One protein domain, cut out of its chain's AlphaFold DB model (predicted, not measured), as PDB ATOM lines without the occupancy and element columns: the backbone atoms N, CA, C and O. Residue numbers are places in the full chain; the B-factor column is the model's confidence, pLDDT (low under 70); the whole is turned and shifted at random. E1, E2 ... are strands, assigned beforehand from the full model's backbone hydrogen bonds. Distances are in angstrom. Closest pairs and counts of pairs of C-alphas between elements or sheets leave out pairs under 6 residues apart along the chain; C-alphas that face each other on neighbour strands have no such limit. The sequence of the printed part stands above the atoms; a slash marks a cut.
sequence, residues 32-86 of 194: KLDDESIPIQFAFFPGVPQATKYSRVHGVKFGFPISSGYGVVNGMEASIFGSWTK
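Overview. This is residues 32 to 86 of the 194 residues of an uncharacterized protein of Chlamydiae bacterium (UniProt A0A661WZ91). The chain is wound into a short, compact solenoid of stacked, roughly triangular turns: E1, E2 and residues 72 to 79 of E3 stack side by side, and E4 stacks beside residues 66 to 69 of E3 on another side of the triangle. E2 and E3 turn corners within themselves, and the long link of residues 44 to 55 completes the first turn with no named element. The printed part has 55 residues, with no named helix and four named strands in the order E1, E2, E3, E4 along the chain, which is also their order across the sheet, all parallel. The class is all strand, with 34 of the 55 residues in the named strands. The radius of gyration of the C-alphas is 9.4 A, and the spans are 28 by 19 by 16 A, the longest running across the turns.

Arrangement. Start from Lys 32 and go on to E1, residues 37 to 43, an edge strand of the sheet. Its neighbour is E2, residues 56 to 63, parallel to it at 14 degrees between their N-to-C directions. Look at C-alphas 39 and 59, which face each other at 4.6 A, and then at N 41 and O 60, 2.9 A apart and within hydrogen-bond range; N 62 and O 41 are 2.8 A apart. E2 bends by 106 degrees at residue 59. Next comes E3, residues 66 to 79, the longest strand, which bends by 175 degrees at residue 72. Its pairing is staggered: residues 72 to 79 pair with E2, and residues 66 to 69 with E4, residues 82 to 86. Beside E2, parallel to it, find C-alphas 57 and 73 facing each other at 4.7 A, with N 61 and O 76 at 2.8 A and N 74 and O 57 at 2.8 A, both within hydrogen-bond range. E4 is parallel to E3, with 31 degrees between their directions; C-alphas 68 and 84 face each other at 4.3 A, and N 84 and O 67 are within hydrogen-bond range at 2.8 A. E4 is the other edge strand, and it is apart from E1. The closest C-alphas of E1 and E3 are those of Ala 43 and Ser 67, 5.0 A apart.

Along the chain. Find C-alpha 37 at (-14.125, -27.818, -17.130), where E1 begins; it runs 15.6 A to C-alpha 43 at (0.291, -33.555, -15.245). E2, residues 56 to 63, measures 15.1 A from first to last C-alpha. E3, residues 66 to 79, measures 5.6 A from C-alpha 66 to C-alpha 79, its 14 residues bending back between them. E4, residues 82 to 86, measures 12.1 A and ends at C-alpha 86, (-3.145, -32.444, -28.893).

Size, cuts and confidence. The two C-alphas farthest apart are those of Asp 35 and Phe 81, 28.4 A, while the first and last printed C-alphas, of Lys 32 and Lys 86, are 13.3 A apart. The sheet is twisted, with C-alphas up to 6.3 A off its best plane. The link from E1 to E2 is long, 12 residues; those from E2 to E3 and from E3 to E4 are tight, 2 residues each. The printed part has no cut. In the B-factor column you will find a mean pLDDT of 89.8 over the printed part of this predicted model, with residue 32 under 70.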
ATOM      1  N   LYS A  32     -14.766 -36.511 -27.565       65.31
ATOM      2  CA  LYS A  32     -15.458 -36.903 -26.324       65.31
ATOM      3  C   LYS A  32     -14.598 -36.487 -25.126       65.31
ATOM      4  O   LYS A  32     -13.875 -37.305 -24.565       65.31
ATOM      5  N   LEU A  33     -14.592 -35.190 -24.842       72.88
ATOM      6  CA  LEU A  33     -13.923 -34.608 -23.683       72.88
ATOM      7  C   LEU A  33     -14.743 -34.875 -22.427       72.88
ATOM      8  O   LEU A  33     -15.962 -35.018 -22.512       72.88
ATOM      9  N   ASP A  34     -14.078 -34.860 -21.277       75.19
ATOM     10  CA  ASP A  34     -14.777 -34.800 -19.998       75.19
ATOM     11  C   ASP A  34     -15.673 -33.545 -19.967       75.19
ATOM     12  O   ASP A  34     -15.264 -32.458 -20.402       75.19
ATOM     13  N   ASP A  35     -16.912 -33.696 -19.490       70.62
ATOM     14  CA  ASP A  35     -17.889 -32.598 -19.443       70.62
ATOM     15  C   ASP A  35     -17.471 -31.497 -18.457       70.62
ATOM     16  O   ASP A  35     -17.841 -30.328 -18.611       70.62
ATOM     17  N   GLU A  36     -16.664 -31.860 -17.460       78.81
ATOM     18  CA  GLU A  36     -16.187 -30.950 -16.432       78.81
ATOM     19  C   GLU A  36     -15.007 -30.104 -16.929       78.81
ATOM     20  O   GLU A  36     -13.978 -30.596 -17.398       78.81
ATOM     21  N   SER A  37     -15.165 -28.788 -16.813       85.38
ATOM     22  CA  SER A  37     -14.125 -27.818 -17.130       85.38
ATOM     23  C   SER A  37     -13.196 -27.633 -15.935       85.38
ATOM     24  O   SER A  37     -13.600 -27.085 -14.911       85.38
ATOM     25  N   ILE A  38     -11.928 -27.998 -16.095       90.31
ATOM     26  CA  ILE A  38     -10.924 -27.917 -15.035       90.31
ATOM     27  C   ILE A  38     -10.189 -26.564 -15.124       90.31
ATOM     28  O   ILE A  38      -9.595 -26.271 -16.163       90.31
ATOM     29  N   PRO A  39     -10.185 -25.722 -14.074       93.31
ATOM     30  CA  PRO A  39      -9.473 -24.443 -14.106       93.31
ATOM     31  C   PRO A  39      -7.956 -24.596 -13.935       93.31
ATOM     32  O   PRO A  39      -7.188 -23.853 -14.541       93.31
ATOM     33  N   ILE A  40      -7.511 -25.553 -13.116       95.31
ATOM     34  CA  ILE A  40      -6.093 -25.842 -12.871       95.31
ATOM     35  C   ILE A  40      -5.885 -27.349 -12.937       95.31
ATOM     36  O   ILE A  40      -6.545 -28.096 -12.213       95.31
ATOM     37  N   GLN A  41      -4.954 -27.797 -13.773       95.00
ATOM     38  CA  GLN A  41      -4.626 -29.211 -13.914       95.00
ATOM     39  C   GLN A  41      -3.123 -29.446 -13.797       95.00
ATOM     40  O   GLN A  41      -2.325 -28.741 -14.407       95.00
ATOM     41  N   PHE A  42      -2.748 -30.492 -13.065       94.75
ATOM     42  CA  PHE A  42      -1.374 -30.974 -12.989       94.75
ATOM     43  C   PHE A  42      -1.231 -32.277 -13.774       94.75
ATOM     44  O   PHE A  42      -2.056 -33.184 -13.655       94.75
ATOM     45  N   ALA A  43      -0.171 -32.361 -14.565       93.44
ATOM     46  CA  ALA A  43       0.291 -33.555 -15.245       93.44
ATOM     47  C   ALA A  43       1.732 -33.822 -14.808       93.44
ATOM     48  O   ALA A  43       2.498 -32.886 -14.604       93.44
ATOM     49  N   PHE A  44       2.103 -35.086 -14.642       92.31
ATOM     50  CA  PHE A  44       3.457 -35.446 -14.216       92.31
ATOM     51  C   PHE A  44       4.200 -36.192 -15.319       92.31
ATOM     52  O   PHE A  44       5.363 -35.925 -15.602       92.31
ATOM     53  N   PHE A  45       3.497 -37.089 -16.001       90.25
ATOM     54  CA  PHE A  45       4.014 -37.873 -17.113       90.25
ATOM     55  C   PHE A  45       2.913 -38.073 -18.150       90.25
ATOM     56  O   PHE A  45       1.744 -37.779 -17.872       90.25
ATOM     57  N   PRO A  46       3.246 -38.592 -19.343       88.25
ATOM     58  CA  PRO A  46       2.239 -38.872 -20.344       88.25
ATOM     59  C   PRO A  46       1.100 -39.749 -19.805       88.25
ATOM     60  O   PRO A  46       1.321 -40.876 -19.369       88.25
ATOM     61  N   GLY A  47      -0.122 -39.211 -19.815       82.81
ATOM     62  CA  GLY A  47      -1.309 -39.884 -19.277       82.81
ATOM     63  C   GLY A  47      -1.346 -40.053 -17.751       82.81
ATOM     64  O   GLY A  47      -2.133 -40.865 -17.267       82.81
ATOM     65  N   VAL A  48      -0.516 -39.325 -16.992       90.50
ATOM     66  CA  VAL A  48      -0.492 -39.360 -15.522       90.50
ATOM     67  C   VAL A  48      -0.751 -37.959 -14.947       90.50
ATOM     68  O   VAL A  48       0.063 -37.058 -15.176       90.50
ATOM     69  N   PRO A  49      -1.827 -37.772 -14.156       88.50
ATOM     70  CA  PRO A  49      -2.892 -38.744 -13.861       88.50
ATOM     71  C   PRO A  49      -3.745 -39.071 -15.099       88.50
ATOM     72  O   PRO A  49      -3.806 -38.276 -16.027       88.50
ATOM     73  N   GLN A  50      -4.449 -40.211 -15.115       87.38
ATOM     74  CA  GLN A  50      -5.264 -40.615 -16.281       87.38
ATOM     75  C   GLN A  50      -6.325 -39.579 -16.678       87.38
ATOM     76  O   GLN A  50      -6.648 -39.458 -17.860       87.38
ATOM     77  N   ALA A  51      -6.794 -38.785 -15.712       84.88
ATOM     78  CA  ALA A  51      -7.692 -37.658 -15.938       84.88
ATOM     79  C   ALA A  51      -7.136 -36.618 -16.935       84.88
ATOM     80  O   ALA A  51      -7.902 -35.864 -17.510       84.88
ATOM     81  N   THR A  52      -5.824 -36.567 -17.200       87.44
ATOM     82  CA  THR A  52      -5.237 -35.629 -18.181       87.44
ATOM     83  C   THR A  52      -5.431 -36.052 -19.633       87.44
ATOM     84  O   THR A  52      -5.224 -35.251 -20.547       87.44
ATOM     85  N   LYS A  53      -5.828 -37.308 -19.873       87.06
ATOM     86  CA  LYS A  53      -5.863 -37.878 -21.219       87.06
ATOM     87  C   LYS A  53      -6.971 -37.275 -22.082       87.06
ATOM     88  O   LYS A  53      -6.719 -37.057 -23.261       87.06
ATOM     89  N   TYR A  54      -8.141 -36.984 -21.515       89.12
ATOM     90  CA  TYR A  54      -9.303 -36.437 -22.238       89.12
ATOM     91  C   TYR A  54      -9.908 -35.197 -21.556       89.12
ATOM     92  O   TYR A  54     -11.023 -34.788 -21.872       89.12
ATOM     93  N   SER A  55      -9.149 -34.558 -20.664       88.69
ATOM     94  CA  SER A  55      -9.613 -33.394 -19.912       88.69
ATOM     95  C   SER A  55      -9.818 -32.154 -20.772       88.69
ATOM     96  O   SER A  55      -9.052 -31.874 -21.703       88.69
ATOM     97  N   ARG A  56     -10.777 -31.330 -20.355       90.00
ATOM     98  CA  ARG A  56     -10.949 -29.958 -20.824       90.00
ATOM     99  C   ARG A  56     -10.441 -28.987 -19.763       90.00
ATOM    100  O   ARG A  56     -11.036 -28.867 -18.697       90.00
ATOM    101  N   VAL A  57      -9.365 -28.268 -20.068       90.19
ATOM    102  CA  VAL A  57      -8.822 -27.232 -19.180       90.19
ATOM    103  C   VAL A  57      -9.241 -25.861 -19.692       90.19
ATOM    104  O   VAL A  57      -8.972 -25.523 -20.843       90.19
ATOM    105  N   HIS A  58      -9.883 -25.062 -18.844       92.00
ATOM    106  CA  HIS A  58     -10.135 -23.638 -19.081       92.00
ATOM    107  C   HIS A  58      -9.393 -22.831 -18.020       92.00
ATOM    108  O   HIS A  58      -9.950 -22.480 -16.982       92.00
ATOM    109  N   GLY A  59      -8.112 -22.584 -18.263       92.25
ATOM    110  CA  GLY A  59      -7.220 -21.997 -17.274       92.25
ATOM    111  C   GLY A  59      -5.797 -22.476 -17.486       92.25
ATOM    112  O   GLY A  59      -5.231 -22.225 -18.547       92.25
ATOM    113  N   VAL A  60      -5.205 -23.139 -16.494       94.75
ATOM    114  CA  VAL A  60      -3.777 -23.471 -16.519       94.75
ATOM    115  C   VAL A  60      -3.523 -24.967 -16.363       94.75
ATOM    116  O   VAL A  60      -3.999 -25.596 -15.420       94.75
ATOM    117  N   LYS A  61      -2.726 -25.532 -17.271       95.88
ATOM    118  CA  LYS A  61      -2.214 -26.901 -17.197       95.88
ATOM    119  C   LYS A  61      -0.705 -26.872 -16.965       95.88
ATOM    120  O   LYS A  61       0.037 -26.307 -17.764       95.88
ATOM    121  N   PHE A  62      -0.255 -27.489 -15.878       95.75
ATOM    122  CA  PHE A  62       1.156 -27.567 -15.513       95.75
ATOM    123  C   PHE A  62       1.683 -28.993 -15.648       95.75
ATOM    124  O   PHE A  62       1.130 -29.913 -15.048       95.75
ATOM    125  N   GLY A  63       2.767 -29.169 -16.401       93.44
ATOM    126  CA  GLY A  63       3.502 -30.426 -16.511       93.44
ATOM    127  C   GLY A  63       4.753 -30.447 -15.631       93.44
ATOM    128  O   GLY A  63       5.689 -29.680 -15.861       93.44
ATOM    129  N   PHE A  64       4.815 -31.358 -14.659       93.19
ATOM    130  CA  PHE A  64       5.994 -31.591 -13.825       93.19
ATOM    131  C   PHE A  64       6.463 -33.062 -13.882       93.19
ATOM    132  O   PHE A  64       6.030 -33.873 -13.065       93.19
ATOM    133  N   PRO A  65       7.380 -33.429 -14.795       92.88
ATOM    134  CA  PRO A  65       8.028 -32.551 -15.771       92.88
ATOM    135  C   PRO A  65       7.332 -32.443 -17.139       92.88
ATOM    136  O   PRO A  65       7.725 -31.587 -17.935       92.88
ATOM    137  N   ILE A  66       6.359 -33.311 -17.444       93.81
ATOM    138  CA  ILE A  66       5.720 -33.405 -18.768       93.81
ATOM    139  C   ILE A  66       4.198 -33.332 -18.636       93.81
ATOM    140  O   ILE A  66       3.603 -33.973 -17.770       93.81
ATOM    141  N   SER A  67       3.570 -32.600 -19.551       92.81
ATOM    142  CA  SER A  67       2.134 -32.616 -19.800       92.81
ATOM    143  C   SER A  67       1.833 -33.314 -21.124       92.81
ATOM    144  O   SER A  67       2.512 -33.095 -22.123       92.81
ATOM    145  N   SER A  68       0.799 -34.156 -21.155       93.19
ATOM    146  CA  SER A  68       0.262 -34.710 -22.400       93.19
ATOM    147  C   SER A  68      -1.252 -34.883 -22.323       93.19
ATOM    148  O   SER A  68      -1.851 -34.784 -21.246       93.19
ATOM    149  N   GLY A  69      -1.884 -35.132 -23.469       90.25
ATOM    150  CA  GLY A  69      -3.282 -35.545 -23.523       90.25
ATOM    151  C   GLY A  69      -3.891 -35.400 -24.911       90.25
ATOM    152  O   GLY A  69      -3.422 -34.627 -25.739       90.25
ATOM    153  N   TYR A  70      -4.979 -36.123 -25.143       88.62
ATOM    154  CA  TYR A  70      -5.900 -35.909 -26.264       88.62
ATOM    155  C   TYR A  70      -6.974 -34.859 -25.934       88.62
ATOM    156  O   TYR A  70      -7.867 -34.626 -26.741       88.62
ATOM    157  N   GLY A  71      -6.903 -34.264 -24.741       87.25
ATOM    158  CA  GLY A  71      -7.782 -33.198 -24.285       87.25
ATOM    159  C   GLY A  71      -7.527 -31.849 -24.960       87.25
ATOM    160  O   GLY A  71      -6.698 -31.734 -25.864       87.25
ATOM    161  N   VAL A  72      -8.225 -30.821 -24.472       88.56
ATOM    162  CA  VAL A  72      -8.064 -29.432 -24.920       88.56
ATOM    163  C   VAL A  72      -7.644 -28.526 -23.766       88.56
ATOM    164  O   VAL A  72      -8.199 -28.620 -22.669       88.56
ATOM    165  N   VAL A  73      -6.702 -27.619 -24.021       90.88
ATOM    166  CA  VAL A  73      -6.339 -26.537 -23.093       90.88
ATOM    167  C   VAL A  73      -6.732 -25.196 -23.703       90.88
ATOM    168  O   VAL A  73      -6.125 -24.743 -24.664       90.88
ATOM    169  N   ASN A  74      -7.745 -24.547 -23.137       90.31
ATOM    170  CA  ASN A  74      -8.117 -23.167 -23.439       90.31
ATOM    171  C   ASN A  74      -7.524 -22.259 -22.350       90.31
ATOM    172  O   ASN A  74      -8.140 -22.064 -21.300       90.31
ATOM    173  N   GLY A  75      -6.318 -21.746 -22.568       90.56
ATOM    174  CA  GLY A  75      -5.583 -20.968 -21.575       90.56
ATOM    175  C   GLY A  75      -4.079 -21.176 -21.700       90.56
ATOM    176  O   GLY A  75      -3.537 -21.000 -22.784       90.56
ATOM    177  N   MET A  76      -3.398 -21.517 -20.611       94.56
ATOM    178  CA  MET A  76      -1.944 -21.685 -20.586       94.56
ATOM    179  C   MET A  76      -1.557 -23.136 -20.296       94.56
ATOM    180  O   MET A  76      -2.023 -23.720 -19.321       94.56
ATOM    181  N   GLU A  77      -0.661 -23.700 -21.096       95.94
ATOM    182  CA  GLU A  77       0.023 -24.958 -20.811       95.94
ATOM    183  C   GLU A  77       1.525 -24.708 -20.685       95.94
ATOM    184  O   GLU A  77       2.164 -24.208 -21.611       95.94
ATOM    185  N   ALA A  78       2.100 -25.064 -19.540       94.75
ATOM    186  CA  ALA A  78       3.529 -24.925 -19.295       94.75
ATOM    187  C   ALA A  78       4.087 -26.193 -18.653       94.75
ATOM    188  O   ALA A  78       3.530 -26.702 -17.680       94.75
ATOM    189  N   SER A  79       5.210 -26.677 -19.172       95.19
ATOM    190  CA  SER A  79       5.902 -27.853 -18.638       95.19
ATOM    191  C   SER A  79       7.412 -27.657 -18.682       95.19
ATOM    192  O   SER A  79       7.911 -26.801 -19.408       95.19
ATOM    193  N   ILE A  80       8.157 -28.466 -17.930       92.00
ATOM    194  CA  ILE A  80       9.625 -28.396 -17.945       92.00
ATOM    195  C   ILE A  80      10.165 -28.984 -19.252       92.00
ATOM    196  O   ILE A  80      10.827 -28.291 -20.021       92.00
ATOM    197  N   PHE A  81       9.869 -30.259 -19.523       93.62
ATOM    198  CA  PHE A  81      10.437 -30.960 -20.678       93.62
ATOM    199  C   PHE A  81       9.494 -30.997 -21.876       93.62
ATOM    200  O   PHE A  81       9.943 -30.766 -22.994       93.62
ATOM    201  N   GLY A  82       8.210 -31.280 -21.657       93.56
ATOM    202  CA  GLY A  82       7.290 -31.591 -22.748       93.56
ATOM    203  C   GLY A  82       5.871 -31.105 -22.500       93.56
ATOM    204  O   GLY A  82       5.306 -31.420 -21.456       93.56
ATOM    205  N   SER A  83       5.296 -30.391 -23.464       95.12
ATOM    206  CA  SER A  83       3.875 -30.023 -23.503       95.12
ATOM    207  C   SER A  83       3.250 -30.631 -24.758       95.12
ATOM    208  O   SER A  83       3.446 -30.130 -25.862       95.12
ATOM    209  N   TRP A  84       2.553 -31.756 -24.592       95.06
ATOM    210  CA  TRP A  84       2.053 -32.618 -25.675       95.06
ATOM    211  C   TRP A  84       0.529 -32.759 -25.653       95.06
ATOM    212  O   TRP A  84      -0.021 -33.852 -25.848       95.06
ATOM    213  N   THR A  85      -0.180 -31.682 -25.318       91.50
ATOM    214  CA  THR A  85      -1.636 -31.669 -25.461       91.50
ATOM    215  C   THR A  85      -1.986 -31.500 -26.935       91.50
ATOM    216  O   THR A  85      -1.548 -30.562 -27.594       91.50
ATOM    217  N   LYS A  86      -2.802 -32.417 -27.465       91.62
ATOM    218  CA  LYS A  86      -3.145 -32.444 -28.893       91.62
ATOM    219  C   LYS A  86      -3.859 -31.181 -29.364       91.62
ATOM    220  O   LYS A  86      -3.703 -30.836 -30.533       91.62
TER     221      LYS A  86